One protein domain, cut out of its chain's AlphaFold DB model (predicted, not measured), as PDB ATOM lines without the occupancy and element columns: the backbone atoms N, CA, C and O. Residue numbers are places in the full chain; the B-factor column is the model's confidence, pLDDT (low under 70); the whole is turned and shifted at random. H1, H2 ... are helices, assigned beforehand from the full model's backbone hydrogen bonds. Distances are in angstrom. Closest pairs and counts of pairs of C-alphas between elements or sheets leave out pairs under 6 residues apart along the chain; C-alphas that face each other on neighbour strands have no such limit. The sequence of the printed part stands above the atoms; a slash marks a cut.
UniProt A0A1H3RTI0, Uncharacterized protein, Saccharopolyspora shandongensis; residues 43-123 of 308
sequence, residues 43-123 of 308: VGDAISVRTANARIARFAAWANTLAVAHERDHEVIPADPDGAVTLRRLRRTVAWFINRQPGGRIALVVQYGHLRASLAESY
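This is residues 43 to 123 of the 308 residues of an uncharacterized protein of Saccharopolyspora shandongensis (UniProt A0A1H3RTI0). Three helices make a loose zigzag: long H1 and shorter H2 form an open V, meeting near their first residues, and short H3 turns back at the far end of H2. Residues 70 to 86 fold back from the end of H1 to H2; residues 43 to 48 and 113 to 118 stand free. The printed part has 81 residues, is all helix and loose, with a radius of gyration of the C-alphas of 15.8 A, and spans 45 by 39 by 22 A.

H1, residues 49 to 69, begins at C-alpha (-54.895, 23.864, 7.418) and is 30.2 A long. H2, residues 87 to 99, is 17.9 A long. H3, residues 104 to 111, is 10.2 A long and ends at C-alpha (-45.136, 9.213, -1.011).

H1, with residues 49 to 56 alone, touches residue 87 of H2; the closest C-alphas, of Asn 53 and Leu 87, are 5.6 A apart. They run the same way at a steep tilt of 66 degrees. H2, with residues 95 to 99 alone, touches H3; the closest C-alphas, of Ile 98 and Gly 104, are 4.8 A apart. They run opposite ways at a steep tilt of 48 degrees. H1 and H3 are apart. In H1, H2 and H3 every O i to N i+4 pair is within hydrogen-bond range.

The farthest C-alphas, of Glu 71 and Ala 117, are 46.7 A apart. The printed part has no cut. The link from H1 to H2 is long, that from H2 to H3 tight. Mean pLDDT of the printed part is 71.8; among the residues under 70 are 95 to 123.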
ATOM      1  N   VAL A  43     -67.534  22.618   7.020       53.38
ATOM      2  CA  VAL A  43     -66.119  22.242   7.167       53.38
ATOM      3  C   VAL A  43     -66.082  20.837   7.746       53.38
ATOM      4  O   VAL A  43     -66.330  20.681   8.940       53.38
ATOM      5  N   GLY A  44     -65.798  19.841   6.903       60.44
ATOM      6  CA  GLY A  44     -65.785  18.425   7.282       60.44
ATOM      7  C   GLY A  44     -64.932  18.086   8.515       60.44
ATOM      8  O   GLY A  44     -64.220  18.923   9.077       60.44
ATOM      9  N   ASP A  45     -64.975  16.822   8.926       68.81
ATOM     10  CA  ASP A  45     -64.498  16.377  10.246       68.81
ATOM     11  C   ASP A  45     -62.969  16.318  10.412       68.81
ATOM     12  O   ASP A  45     -62.462  15.955  11.474       68.81
ATOM     13  N   ALA A  46     -62.203  16.714   9.393       73.38
ATOM     14  CA  ALA A  46     -60.744  16.783   9.438       73.38
ATOM     15  C   ALA A  46     -60.231  18.100  10.049       73.38
ATOM     16  O   ALA A  46     -60.888  19.146  10.019       73.38
ATOM     17  N   ILE A  47     -59.005  18.089  10.587       80.62
ATOM     18  CA  ILE A  47     -58.346  19.329  11.022       80.62
ATOM     19  C   ILE A  47     -58.182  20.326   9.864       80.62
ATOM     20  O   ILE A  47     -57.849  19.972   8.736       80.62
ATOM     21  N   SER A  48     -58.349  21.614  10.168       80.62
ATOM     22  CA  SER A  48     -58.116  22.672   9.182       80.62
ATOM     23  C   SER A  48     -56.621  22.915   8.941       80.62
ATOM     24  O   SER A  48     -55.803  22.757   9.853       80.62
ATOM     25  N   VAL A  49     -56.266  23.423   7.755       75.81
ATOM     26  CA  VAL A  49     -54.895  23.864   7.418       75.81
ATOM     27  C   VAL A  49     -54.367  24.891   8.427       75.81
ATOM     28  O   VAL A  49     -53.218  24.821   8.854       75.81
ATOM     29  N   ARG A  50     -55.225  25.807   8.891       80.69
ATOM     30  CA  ARG A  50     -54.881  26.785   9.936       80.69
ATOM     31  C   ARG A  50     -54.486  26.105  11.250       80.69
ATOM     32  O   ARG A  50     -53.514  26.501  11.886       80.69
ATOM     33  N   THR A  51     -55.220  25.067  11.650       82.81
ATOM     34  CA  THR A  51     -54.906  24.269  12.846       82.81
ATOM     35  C   THR A  51     -53.597  23.503  12.674       82.81
ATOM     36  O   THR A  51     -52.809  23.444  13.617       82.81
ATOM     37  N   ALA A  52     -53.339  22.954  11.484       83.25
ATOM     38  CA  ALA A  52     -52.080  22.284  11.172       83.25
ATOM     39  C   ALA A  52     -50.882  23.250  11.259       83.25
ATOM     40  O   ALA A  52     -49.916  22.946  11.953       83.25
ATOM     41  N   ASN A  53     -50.981  24.450  10.675       85.75
ATOM     42  CA  ASN A  53     -49.942  25.488  10.774       85.75
ATOM     43  C   ASN A  53     -49.638  25.862  12.234       85.75
ATOM     44  O   ASN A  53     -48.479  25.927  12.635       85.75
ATOM     45  N   ALA A  54     -50.674  26.041  13.059       85.75
ATOM     46  CA  ALA A  54     -50.497  26.344  14.479       85.75
ATOM     47  C   ALA A  54     -49.834  25.194  15.261       85.75
ATOM     48  O   ALA A  54     -49.136  25.436  16.246       85.75
ATOM     49  N   ARG A  55     -50.054  23.935  14.853       88.88
ATOM     50  CA  ARG A  55     -49.371  22.771  15.438       88.88
ATOM     51  C   ARG A  55     -47.899  22.711  15.028       88.88
ATOM     52  O   ARG A  55     -47.084  22.432  15.896       88.88
ATOM     53  N   ILE A  56     -47.562  23.029  13.774       89.75
ATOM     54  CA  ILE A  56     -46.167  23.112  13.299       89.75
ATOM     55  C   ILE A  56     -45.390  24.156  14.106       89.75
ATOM     56  O   ILE A  56     -44.336  23.845  14.652       89.75
ATOM     57  N   ALA A  57     -45.947  25.360  14.265       89.38
ATOM     58  CA  ALA A  57     -45.315  26.416  15.056       89.38
ATOM     59  C   ALA A  57     -45.094  25.992  16.520       89.38
ATOM     60  O   ALA A  57     -44.028  26.212  17.089       89.38
ATOM     61  N   ARG A  58     -46.087  25.329  17.126       89.81
ATOM     62  CA  ARG A  58     -45.977  24.823  18.501       89.81
ATOM     63  C   ARG A  58     -44.935  23.717  18.638       89.81
ATOM     64  O   ARG A  58     -44.266  23.657  19.661       89.81
ATOM     65  N   PHE A  59     -44.823  22.851  17.636       90.62
ATOM     66  CA  PHE A  59     -43.814  21.800  17.606       90.62
ATOM     67  C   PHE A  59     -42.404  22.392  17.535       90.62
ATOM     68  O   PHE A  59     -41.570  22.014  18.348       90.62
ATOM     69  N   ALA A  60     -42.166  23.369  16.654       90.69
ATOM     70  CA  ALA A  60     -40.877  24.056  16.571       90.69
ATOM     71  C   ALA A  60     -40.508  24.755  17.896       90.69
ATOM     72  O   ALA A  60     -39.396  24.602  18.387       90.69
ATOM     73  N   ALA A  61     -41.462  25.444  18.531       93.00
ATOM     74  CA  ALA A  61     -41.236  26.084  19.831       93.00
ATOM     75  C   ALA A  61     -40.921  25.071  20.948       93.00
ATOM     76  O   ALA A  61     -40.045  25.307  21.781       93.00
ATOM     77  N   TRP A  62     -41.626  23.937  20.964       95.06
ATOM     78  CA  TRP A  62     -41.352  22.848  21.900       95.06
ATOM     79  C   TRP A  62     -39.966  22.232  21.666       95.06
ATOM     80  O   TRP A  62     -39.230  22.060  22.630       95.06
ATOM     81  N   ALA A  63     -39.589  21.974  20.410       93.75
ATOM     82  CA  ALA A  63     -38.270  21.456  20.050       93.75
ATOM     83  C   ALA A  63     -37.147  22.408  20.484       93.75
ATOM     84  O   ALA A  63     -36.187  21.967  21.104       93.75
ATOM     85  N   ASN A  64     -37.306  23.716  20.264       95.06
ATOM     86  CA  ASN A  64     -36.331  24.710  20.722       95.06
ATOM     87  C   ASN A  64     -36.225  24.752  22.251       95.06
ATOM     88  O   ASN A  64     -35.128  24.838  22.788       95.06
ATOM     89  N   THR A  65     -37.354  24.647  22.960       95.88
ATOM     90  CA  THR A  65     -37.356  24.585  24.432       95.88
ATOM     91  C   THR A  65     -36.622  23.337  24.926       95.88
ATOM     92  O   THR A  65     -35.879  23.406  25.900       95.88
ATOM     93  N   LEU A  66     -36.817  22.203  24.246       94.38
ATOM     94  CA  LEU A  66     -36.143  20.945  24.552       94.38
ATOM     95  C   LEU A  66     -34.632  21.040  24.292       94.38
ATOM     96  O   LEU A  66     -33.855  20.629  25.145       94.38
ATOM     97  N   ALA A  67     -34.217  21.618  23.162       93.50
ATOM     98  CA  ALA A  67     -32.808  21.807  22.820       93.50
ATOM     99  C   ALA A  67     -32.074  22.646  23.877       93.50
ATOM    100  O   ALA A  67     -31.024  22.234  24.365       93.50
ATOM    101  N   VAL A  68     -32.674  23.762  24.306       94.31
ATOM    102  CA  VAL A  68     -32.119  24.615  25.373       94.31
ATOM    103  C   VAL A  68     -32.064  23.872  26.711       94.31
ATOM    104  O   VAL A  68     -31.054  23.928  27.403       94.31
ATOM    105  N   ALA A  69     -33.114  23.128  27.072       94.50
ATOM    106  CA  ALA A  69     -33.142  22.358  28.319       94.50
ATOM    107  C   ALA A  69     -32.077  21.243  28.381       94.50
ATOM    108  O   ALA A  69     -31.735  20.796  29.472       94.50
ATOM    109  N   HIS A  70     -31.573  20.799  27.227       94.19
ATOM    110  CA  HIS A  70     -30.515  19.797  27.097       94.19
ATOM    111  C   HIS A  70     -29.149  20.393  26.718       94.19
ATOM    112  O   HIS A  70     -28.268  19.637  26.317       94.19
ATOM    113  N   GLU A  71     -28.969  21.716  26.822       93.62
ATOM    114  CA  GLU A  71     -27.699  22.406  26.529       93.62
ATOM    115  C   GLU A  71     -27.200  22.183  25.084       93.62
ATOM    116  O   GLU A  71     -26.006  22.101  24.794       93.62
ATOM    117  N   ARG A  72     -28.139  22.076  24.138       92.38
ATOM    118  CA  ARG A  72     -27.883  21.856  22.709       92.38
ATOM    119  C   ARG A  72     -28.250  23.080  21.883       92.38
ATOM    120  O   ARG A  72     -29.069  23.011  20.969       92.38
ATOM    121  N   ASP A  73     -27.610  24.207  22.171       90.31
ATOM    122  CA  ASP A  73     -27.914  25.486  21.513       90.31
ATOM    123  C   ASP A  73     -27.719  25.449  19.987       90.31
ATOM    124  O   ASP A  73     -28.427  26.126  19.244       90.31
ATOM    125  N   HIS A  74     -26.811  24.600  19.498       89.38
ATOM    126  CA  HIS A  74     -26.570  24.397  18.066       89.38
ATOM    127  C   HIS A  74     -27.706  23.649  17.337       89.38
ATOM    128  O   HIS A  74     -27.741  23.662  16.107       89.38
ATOM    129  N   GLU A  75     -28.634  23.010  18.060       88.19
ATOM    130  CA  GLU A  75     -29.809  22.320  17.496       88.19
ATOM    131  C   GLU A  75     -31.076  23.202  17.493       88.19
ATOM    132  O   GLU A  75     -32.135  22.773  17.025       88.19
ATOM    133  N   VAL A  76     -30.998  24.440  17.999       92.69
ATOM    134  CA  VAL A  76     -32.134  25.372  18.028       92.69
ATOM    135  C   VAL A  76     -32.542  25.749  16.603       92.69
ATOM    136  O   VAL A  76     -31.738  26.236  15.811       92.69
ATOM    137  N   ILE A  77     -33.826  25.577  16.281       88.44
ATOM    138  CA  ILE A  77     -34.399  25.968  14.992       88.44
ATOM    139  C   ILE A  77     -34.480  27.503  14.955       88.44
ATOM    140  O   ILE A  77     -35.267  28.079  15.720       88.44
ATOM    141  N   PRO A  78     -33.712  28.186  14.083       88.50
ATOM    142  CA  PRO A  78     -33.716  29.641  14.019       88.50
ATOM    143  C   PRO A  78     -35.037  30.176  13.451       88.50
ATOM    144  O   PRO A  78     -35.801  29.461  12.793       88.50
ATOM    145  N   ALA A  79     -35.302  31.463  13.681       84.62
ATOM    146  CA  ALA A  79     -36.409  32.145  13.022       84.62
ATOM    147  C   ALA A  79     -36.185  32.164  11.500       84.62
ATOM    148  O   ALA A  79     -35.105  32.502  11.024       84.62
ATOM    149  N   ASP A  80     -37.217  31.797  10.741       80.62
ATOM    150  CA  ASP A  80     -37.175  31.788   9.279       80.62
ATOM    151  C   ASP A  80     -37.348  33.225   8.740       80.62
ATOM    152  O   ASP A  80     -38.351  33.867   9.083       80.62
ATOM    153  N   PRO A  81     -36.419  33.739   7.907       81.12
ATOM    154  CA  PRO A  81     -36.497  35.086   7.336       81.12
ATOM    155  C   PRO A  81     -37.781  35.371   6.543       81.12
ATOM    156  O   PRO A  81     -38.253  36.504   6.535       81.12
ATOM    157  N   ASP A  82     -38.390  34.353   5.925       74.81
ATOM    158  CA  ASP A  82     -39.637  34.501   5.157       74.81
ATOM    159  C   ASP A  82     -40.897  34.330   6.034       74.81
ATOM    160  O   ASP A  82     -42.022  34.201   5.534       74.81
ATOM    161  N   GLY A  83     -40.725  34.251   7.355       82.50
ATOM    162  CA  GLY A  83     -41.799  34.063   8.321       82.50
ATOM    163  C   GLY A  83     -42.197  32.601   8.551       82.50
ATOM    164  O   GLY A  83     -41.558  31.650   8.102       82.50
ATOM    165  N   ALA A  84     -43.285  32.411   9.304       82.81
ATOM    166  CA  ALA A  84     -43.640  31.121   9.897       82.81
ATOM    167  C   ALA A  84     -43.719  29.954   8.891       82.81
ATOM    168  O   ALA A  84     -44.323  30.050   7.815       82.81
ATOM    169  N   VAL A  85     -43.185  28.797   9.294       84.69
ATOM    170  CA  VAL A  85     -43.226  27.561   8.502       84.69
ATOM    171  C   VAL A  85     -44.665  27.039   8.419       84.69
ATOM    172  O   VAL A  85     -45.190  26.395   9.326       84.69
ATOM    173  N   THR A  86     -45.331  27.331   7.304       85.31
ATOM    174  CA  THR A  86     -46.671  26.807   7.000       85.31
ATOM    175  C   THR A  86     -46.607  25.355   6.531       85.31
ATOM    176  O   THR A  86     -45.577  24.896   6.051       85.31
ATOM    177  N   LEU A  87     -47.733  24.639   6.555       78.38
ATOM    178  CA  LEU A  87     -47.852  23.274   6.033       78.38
ATOM    179  C   LEU A  87     -47.401  23.171   4.563       78.38
ATOM    180  O   LEU A  87     -46.786  22.183   4.171       78.38
ATOM    181  N   ARG A  88     -47.646  24.216   3.757       69.44
ATOM    182  CA  ARG A  88     -47.181  24.293   2.362       69.44
ATOM    183  C   ARG A  88     -45.658  24.429   2.272       69.44
ATOM    184  O   ARG A  88     -45.059  23.743   1.447       69.44
ATOM    185  N   ARG A  89     -45.047  25.298   3.090       75.75
ATOM    186  CA  ARG A  89     -43.582  25.484   3.130       75.75
ATOM    187  C   ARG A  89     -42.899  24.239   3.705       75.75
ATOM    188  O   ARG A  89     -42.013  23.712   3.052       75.75
ATOM    189  N   LEU A  90     -43.418  23.666   4.794       79.44
ATOM    190  CA  LEU A  90     -42.951  22.399   5.368       79.44
ATOM    191  C   LEU A  90     -42.960  21.266   4.334       79.44
ATOM    192  O   LEU A  90     -41.947  20.601   4.140       79.44
ATOM    193  N   ARG A  91     -44.074  21.079   3.610       73.19
ATOM    194  CA  ARG A  91     -44.163  20.070   2.541       73.19
ATOM    195  C   ARG A  91     -43.112  20.296   1.454       73.19
ATOM    196  O   ARG A  91     -42.558  19.332   0.942       73.19
ATOM    197  N   ARG A  92     -42.843  21.553   1.091       60.91
ATOM    198  CA  ARG A  92     -41.846  21.917   0.076       60.91
ATOM    199  C   ARG A  92     -40.416  21.658   0.557       60.91
ATOM    200  O   ARG A  92     -39.639  21.106  -0.211       60.91
ATOM    201  N   THR A  93     -40.093  21.988   1.805       67.31
ATOM    202  CA  THR A  93     -38.780  21.718   2.409       67.31
ATOM    203  C   THR A  93     -38.518  20.221   2.522       67.31
ATOM    204  O   THR A  93     -37.467  19.747   2.103       67.31
ATOM    205  N   VAL A  94     -39.501  19.450   2.999       72.31
ATOM    206  CA  VAL A  94     -39.404  17.984   3.053       72.31
ATOM    207  C   VAL A  94     -39.261  17.409   1.646       72.31
ATOM    208  O   VAL A  94     -38.409  16.557   1.419       72.31
ATOM    209  N   ALA A  95     -40.030  17.916   0.677       61.75
ATOM    210  CA  ALA A  95     -39.911  17.459  -0.697       61.75
ATOM    211  C   ALA A  95     -38.517  17.743  -1.285       61.75
ATOM    212  O   ALA A  95     -37.930  16.876  -1.921       61.75
ATOM    213  N   TRP A  96     -37.964  18.930  -1.032       59.03
ATOM    214  CA  TRP A  96     -36.609  19.296  -1.446       59.03
ATOM    215  C   TRP A  96     -35.545  18.397  -0.807       59.03
ATOM    216  O   TRP A  96     -34.629  17.955  -1.497       59.03
ATOM    217  N   PHE A  97     -35.690  18.084   0.482       61.53
ATOM    218  CA  PHE A  97     -34.758  17.218   1.200       61.53
ATOM    219  C   PHE A  97     -34.798  15.786   0.666       61.53
ATOM    220  O   PHE A  97     -33.757  15.222   0.343       61.53
ATOM    221  N   ILE A  98     -36.000  15.228   0.490       61.69
ATOM    222  CA  ILE A  98     -36.184  13.898  -0.092       61.69
ATOM    223  C   ILE A  98     -35.610  13.874  -1.510       61.69
ATOM    224  O   ILE A  98     -34.862  12.960  -1.813       61.69
ATOM    225  N   ASN A  99     -35.863  14.884  -2.352       55.47
ATOM    226  CA  ASN A  99     -35.358  14.947  -3.733       55.47
ATOM    227  C   ASN A  99     -33.828  14.815  -3.849       55.47
ATOM    228  O   ASN A  99     -33.352  14.370  -4.887       55.47
ATOM    229  N   ARG A 100     -33.071  15.249  -2.834       58.78
ATOM    230  CA  ARG A 100     -31.596  15.257  -2.830       58.78
ATOM    231  C   ARG A 100     -30.983  13.977  -2.260       58.78
ATOM    232  O   ARG A 100     -29.766  13.877  -2.187       58.78
ATOM    233  N   GLN A 101     -31.811  13.017  -1.858       61.12
ATOM    234  CA  GLN A 101     -31.366  11.679  -1.485       61.12
ATOM    235  C   GLN A 101     -31.290  10.780  -2.731       61.12
ATOM    236  O   GLN A 101     -32.091  10.964  -3.657       61.12
ATOM    237  N   PRO A 102     -30.405   9.770  -2.763       48.81
ATOM    238  CA  PRO A 102     -30.444   8.722  -3.783       48.81
ATOM    239  C   PRO A 102     -31.838   8.073  -3.847       48.81
ATOM    240  O   PRO A 102     -32.411   7.708  -2.821       48.81
ATOM    241  N   GLY A 103     -32.443   7.997  -5.038       56.34
ATOM    242  CA  GLY A 103     -33.830   7.522  -5.212       56.34
ATOM    243  C   GLY A 103     -34.918   8.473  -4.680       56.34
ATOM    244  O   GLY A 103     -36.114   8.191  -4.774       56.34
ATOM    245  N   GLY A 104     -34.526   9.637  -4.174       56.75
ATOM    246  CA  GLY A 104     -35.382  10.653  -3.580       56.75
ATOM    247  C   GLY A 104     -36.514  11.135  -4.476       56.75
ATOM    248  O   GLY A 104     -37.664  11.258  -4.055       56.75
ATOM    249  N   ARG A 105     -36.221  11.333  -5.762       51.41
ATOM    250  CA  ARG A 105     -37.226  11.690  -6.775       51.41
ATOM    251  C   ARG A 105     -38.328  10.640  -6.927       51.41
ATOM    252  O   ARG A 105     -39.491  11.004  -7.078       51.41
ATOM    253  N   ILE A 106     -37.993   9.354  -6.820       54.28
ATOM    254  CA  ILE A 106     -38.954   8.242  -6.886       54.28
ATOM    255  C   ILE A 106     -39.786   8.200  -5.602       54.28
ATOM    256  O   ILE A 106     -41.014   8.112  -5.657       54.28
ATOM    257  N   ALA A 107     -39.132   8.351  -4.448       62.03
ATOM    258  CA  ALA A 107     -39.797   8.417  -3.152       62.03
ATOM    259  C   ALA A 107     -40.828   9.556  -3.090       62.03
ATOM    260  O   ALA A 107     -41.911   9.363  -2.546       62.03
ATOM    261  N   LEU A 108     -40.556  10.711  -3.708       61.22
ATOM    262  CA  LEU A 108     -41.532  11.801  -3.810       61.22
ATOM    263  C   LEU A 108     -42.781  11.427  -4.602       61.22
ATOM    264  O   LEU A 108     -43.890  11.763  -4.183       61.22
ATOM    265  N   VAL A 109     -42.608  10.755  -5.741       50.84
ATOM    266  CA  VAL A 109     -43.721  10.331  -6.600       50.84
ATOM    267  C   VAL A 109     -44.602   9.316  -5.872       50.84
ATOM    268  O   VAL A 109     -45.827   9.415  -5.933       50.84
ATOM    269  N   VAL A 110     -43.985   8.387  -5.138       56.28
ATOM    270  CA  VAL A 110     -44.684   7.354  -4.363       56.28
ATOM    271  C   VAL A 110     -45.350   7.938  -3.111       56.28
ATOM    272  O   VAL A 110     -46.539   7.715  -2.899       56.28
ATOM    273  N   GLN A 111     -44.628   8.716  -2.297       54.72
ATOM    274  CA  GLN A 111     -45.136   9.213  -1.011       54.72
ATOM    275  C   GLN A 111     -46.161  10.336  -1.138       54.72
ATOM    276  O   GLN A 111     -47.094  10.398  -0.341       54.72
ATOM    277  N   TYR A 112     -46.014  11.238  -2.111       58.75
ATOM    278  CA  TYR A 112     -46.954  12.350  -2.246       58.75
ATOM    279  C   TYR A 112     -48.159  12.039  -3.130       58.75
ATOM    280  O   TYR A 112     -49.019  12.914  -3.237       58.75
ATOM    281  N   GLY A 113     -48.238  10.835  -3.722       42.72
ATOM    282  CA  GLY A 113     -49.447  10.180  -4.258       42.72
ATOM    283  C   GLY A 113     -50.254  10.920  -5.336       42.72
ATOM    284  O   GLY A 113     -51.164  10.355  -5.934       42.72
ATOM    285  N   HIS A 114     -49.927  12.171  -5.634       44.00
ATOM    286  CA  HIS A 114     -50.698  13.067  -6.485       44.00
ATOM    287  C   HIS A 114     -49.821  13.608  -7.589       44.00
ATOM    288  O   HIS A 114     -49.654  14.820  -7.700       44.00
ATOM    289  N   LEU A 115     -49.198  12.727  -8.373       40.06
ATOM    290  CA  LEU A 115     -48.239  13.213  -9.345       40.06
ATOM    291  C   LEU A 115     -48.035  12.382 -10.606       40.06
ATOM    292  O   LEU A 115     -46.941  12.330 -11.155       40.06
ATOM    293  N   ARG A 116     -49.111  11.822 -11.155       33.12
ATOM    294  CA  ARG A 116     -49.039  11.307 -12.527       33.12
ATOM    295  C   ARG A 116     -48.982  12.412 -13.600       33.12
ATOM    296  O   ARG A 116     -48.834  12.051 -14.765       33.12
ATOM    297  N   ALA A 117     -49.076  13.715 -13.260       38.12
ATOM    298  CA  ALA A 117     -49.103  14.754 -14.305       38.12
ATOM    299  C   ALA A 117     -48.815  16.259 -14.004       38.12
ATOM    300  O   ALA A 117     -48.951  16.991 -14.971       38.12
ATOM    301  N   SER A 118     -48.509  16.815 -12.804       36.66
ATOM    302  CA  SER A 118     -48.463  18.319 -12.731       36.66
ATOM    303  C   SER A 118     -47.600  19.086 -11.707       36.66
ATOM    304  O   SER A 118     -47.498  20.304 -11.784       36.66
ATOM    305  N   LEU A 119     -46.955  18.453 -10.731       36.62
ATOM    306  CA  LEU A 119     -46.278  19.127  -9.604       36.62
ATOM    307  C   LEU A 119     -44.763  18.880  -9.484       36.62
ATOM    308  O   LEU A 119     -44.080  19.794  -9.037       36.62
ATOM    309  N   ALA A 120     -44.193  17.753  -9.926       40.75
ATOM    310  CA  ALA A 120     -42.749  17.610 -10.121       40.75
ATOM    311  C   ALA A 120     -42.301  18.543 -11.261       40.75
ATOM    312  O   ALA A 120     -41.272  19.200 -11.153       40.75
ATOM    313  N   GLU A 121     -43.173  18.713 -12.264       40.91
ATOM    314  CA  GLU A 121     -43.085  19.691 -13.359       40.91
ATOM    315  C   GLU A 121     -43.088  21.162 -12.893       40.91
ATOM    316  O   GLU A 121     -42.621  22.034 -13.617       40.91
ATOM    317  N   SER A 122     -43.578  21.460 -11.681       39.91
ATOM    318  CA  SER A 122     -43.616  22.828 -11.128       39.91
ATOM    319  C   SER A 122     -42.384  23.203 -10.293       39.91
ATOM    320  O   SER A 122     -42.243  24.358  -9.893       39.91
ATOM    321  N   TYR A 123     -41.490  22.242 -10.031       44.00
ATOM    322  CA  TYR A 123     -40.233  22.465  -9.306       44.00
ATOM    323  C   TYR A 123     -38.998  22.487 -10.222       44.00
ATOM    324  O   TYR A 123     -37.946  22.955  -9.796       44.00
TER     325      TYR A 123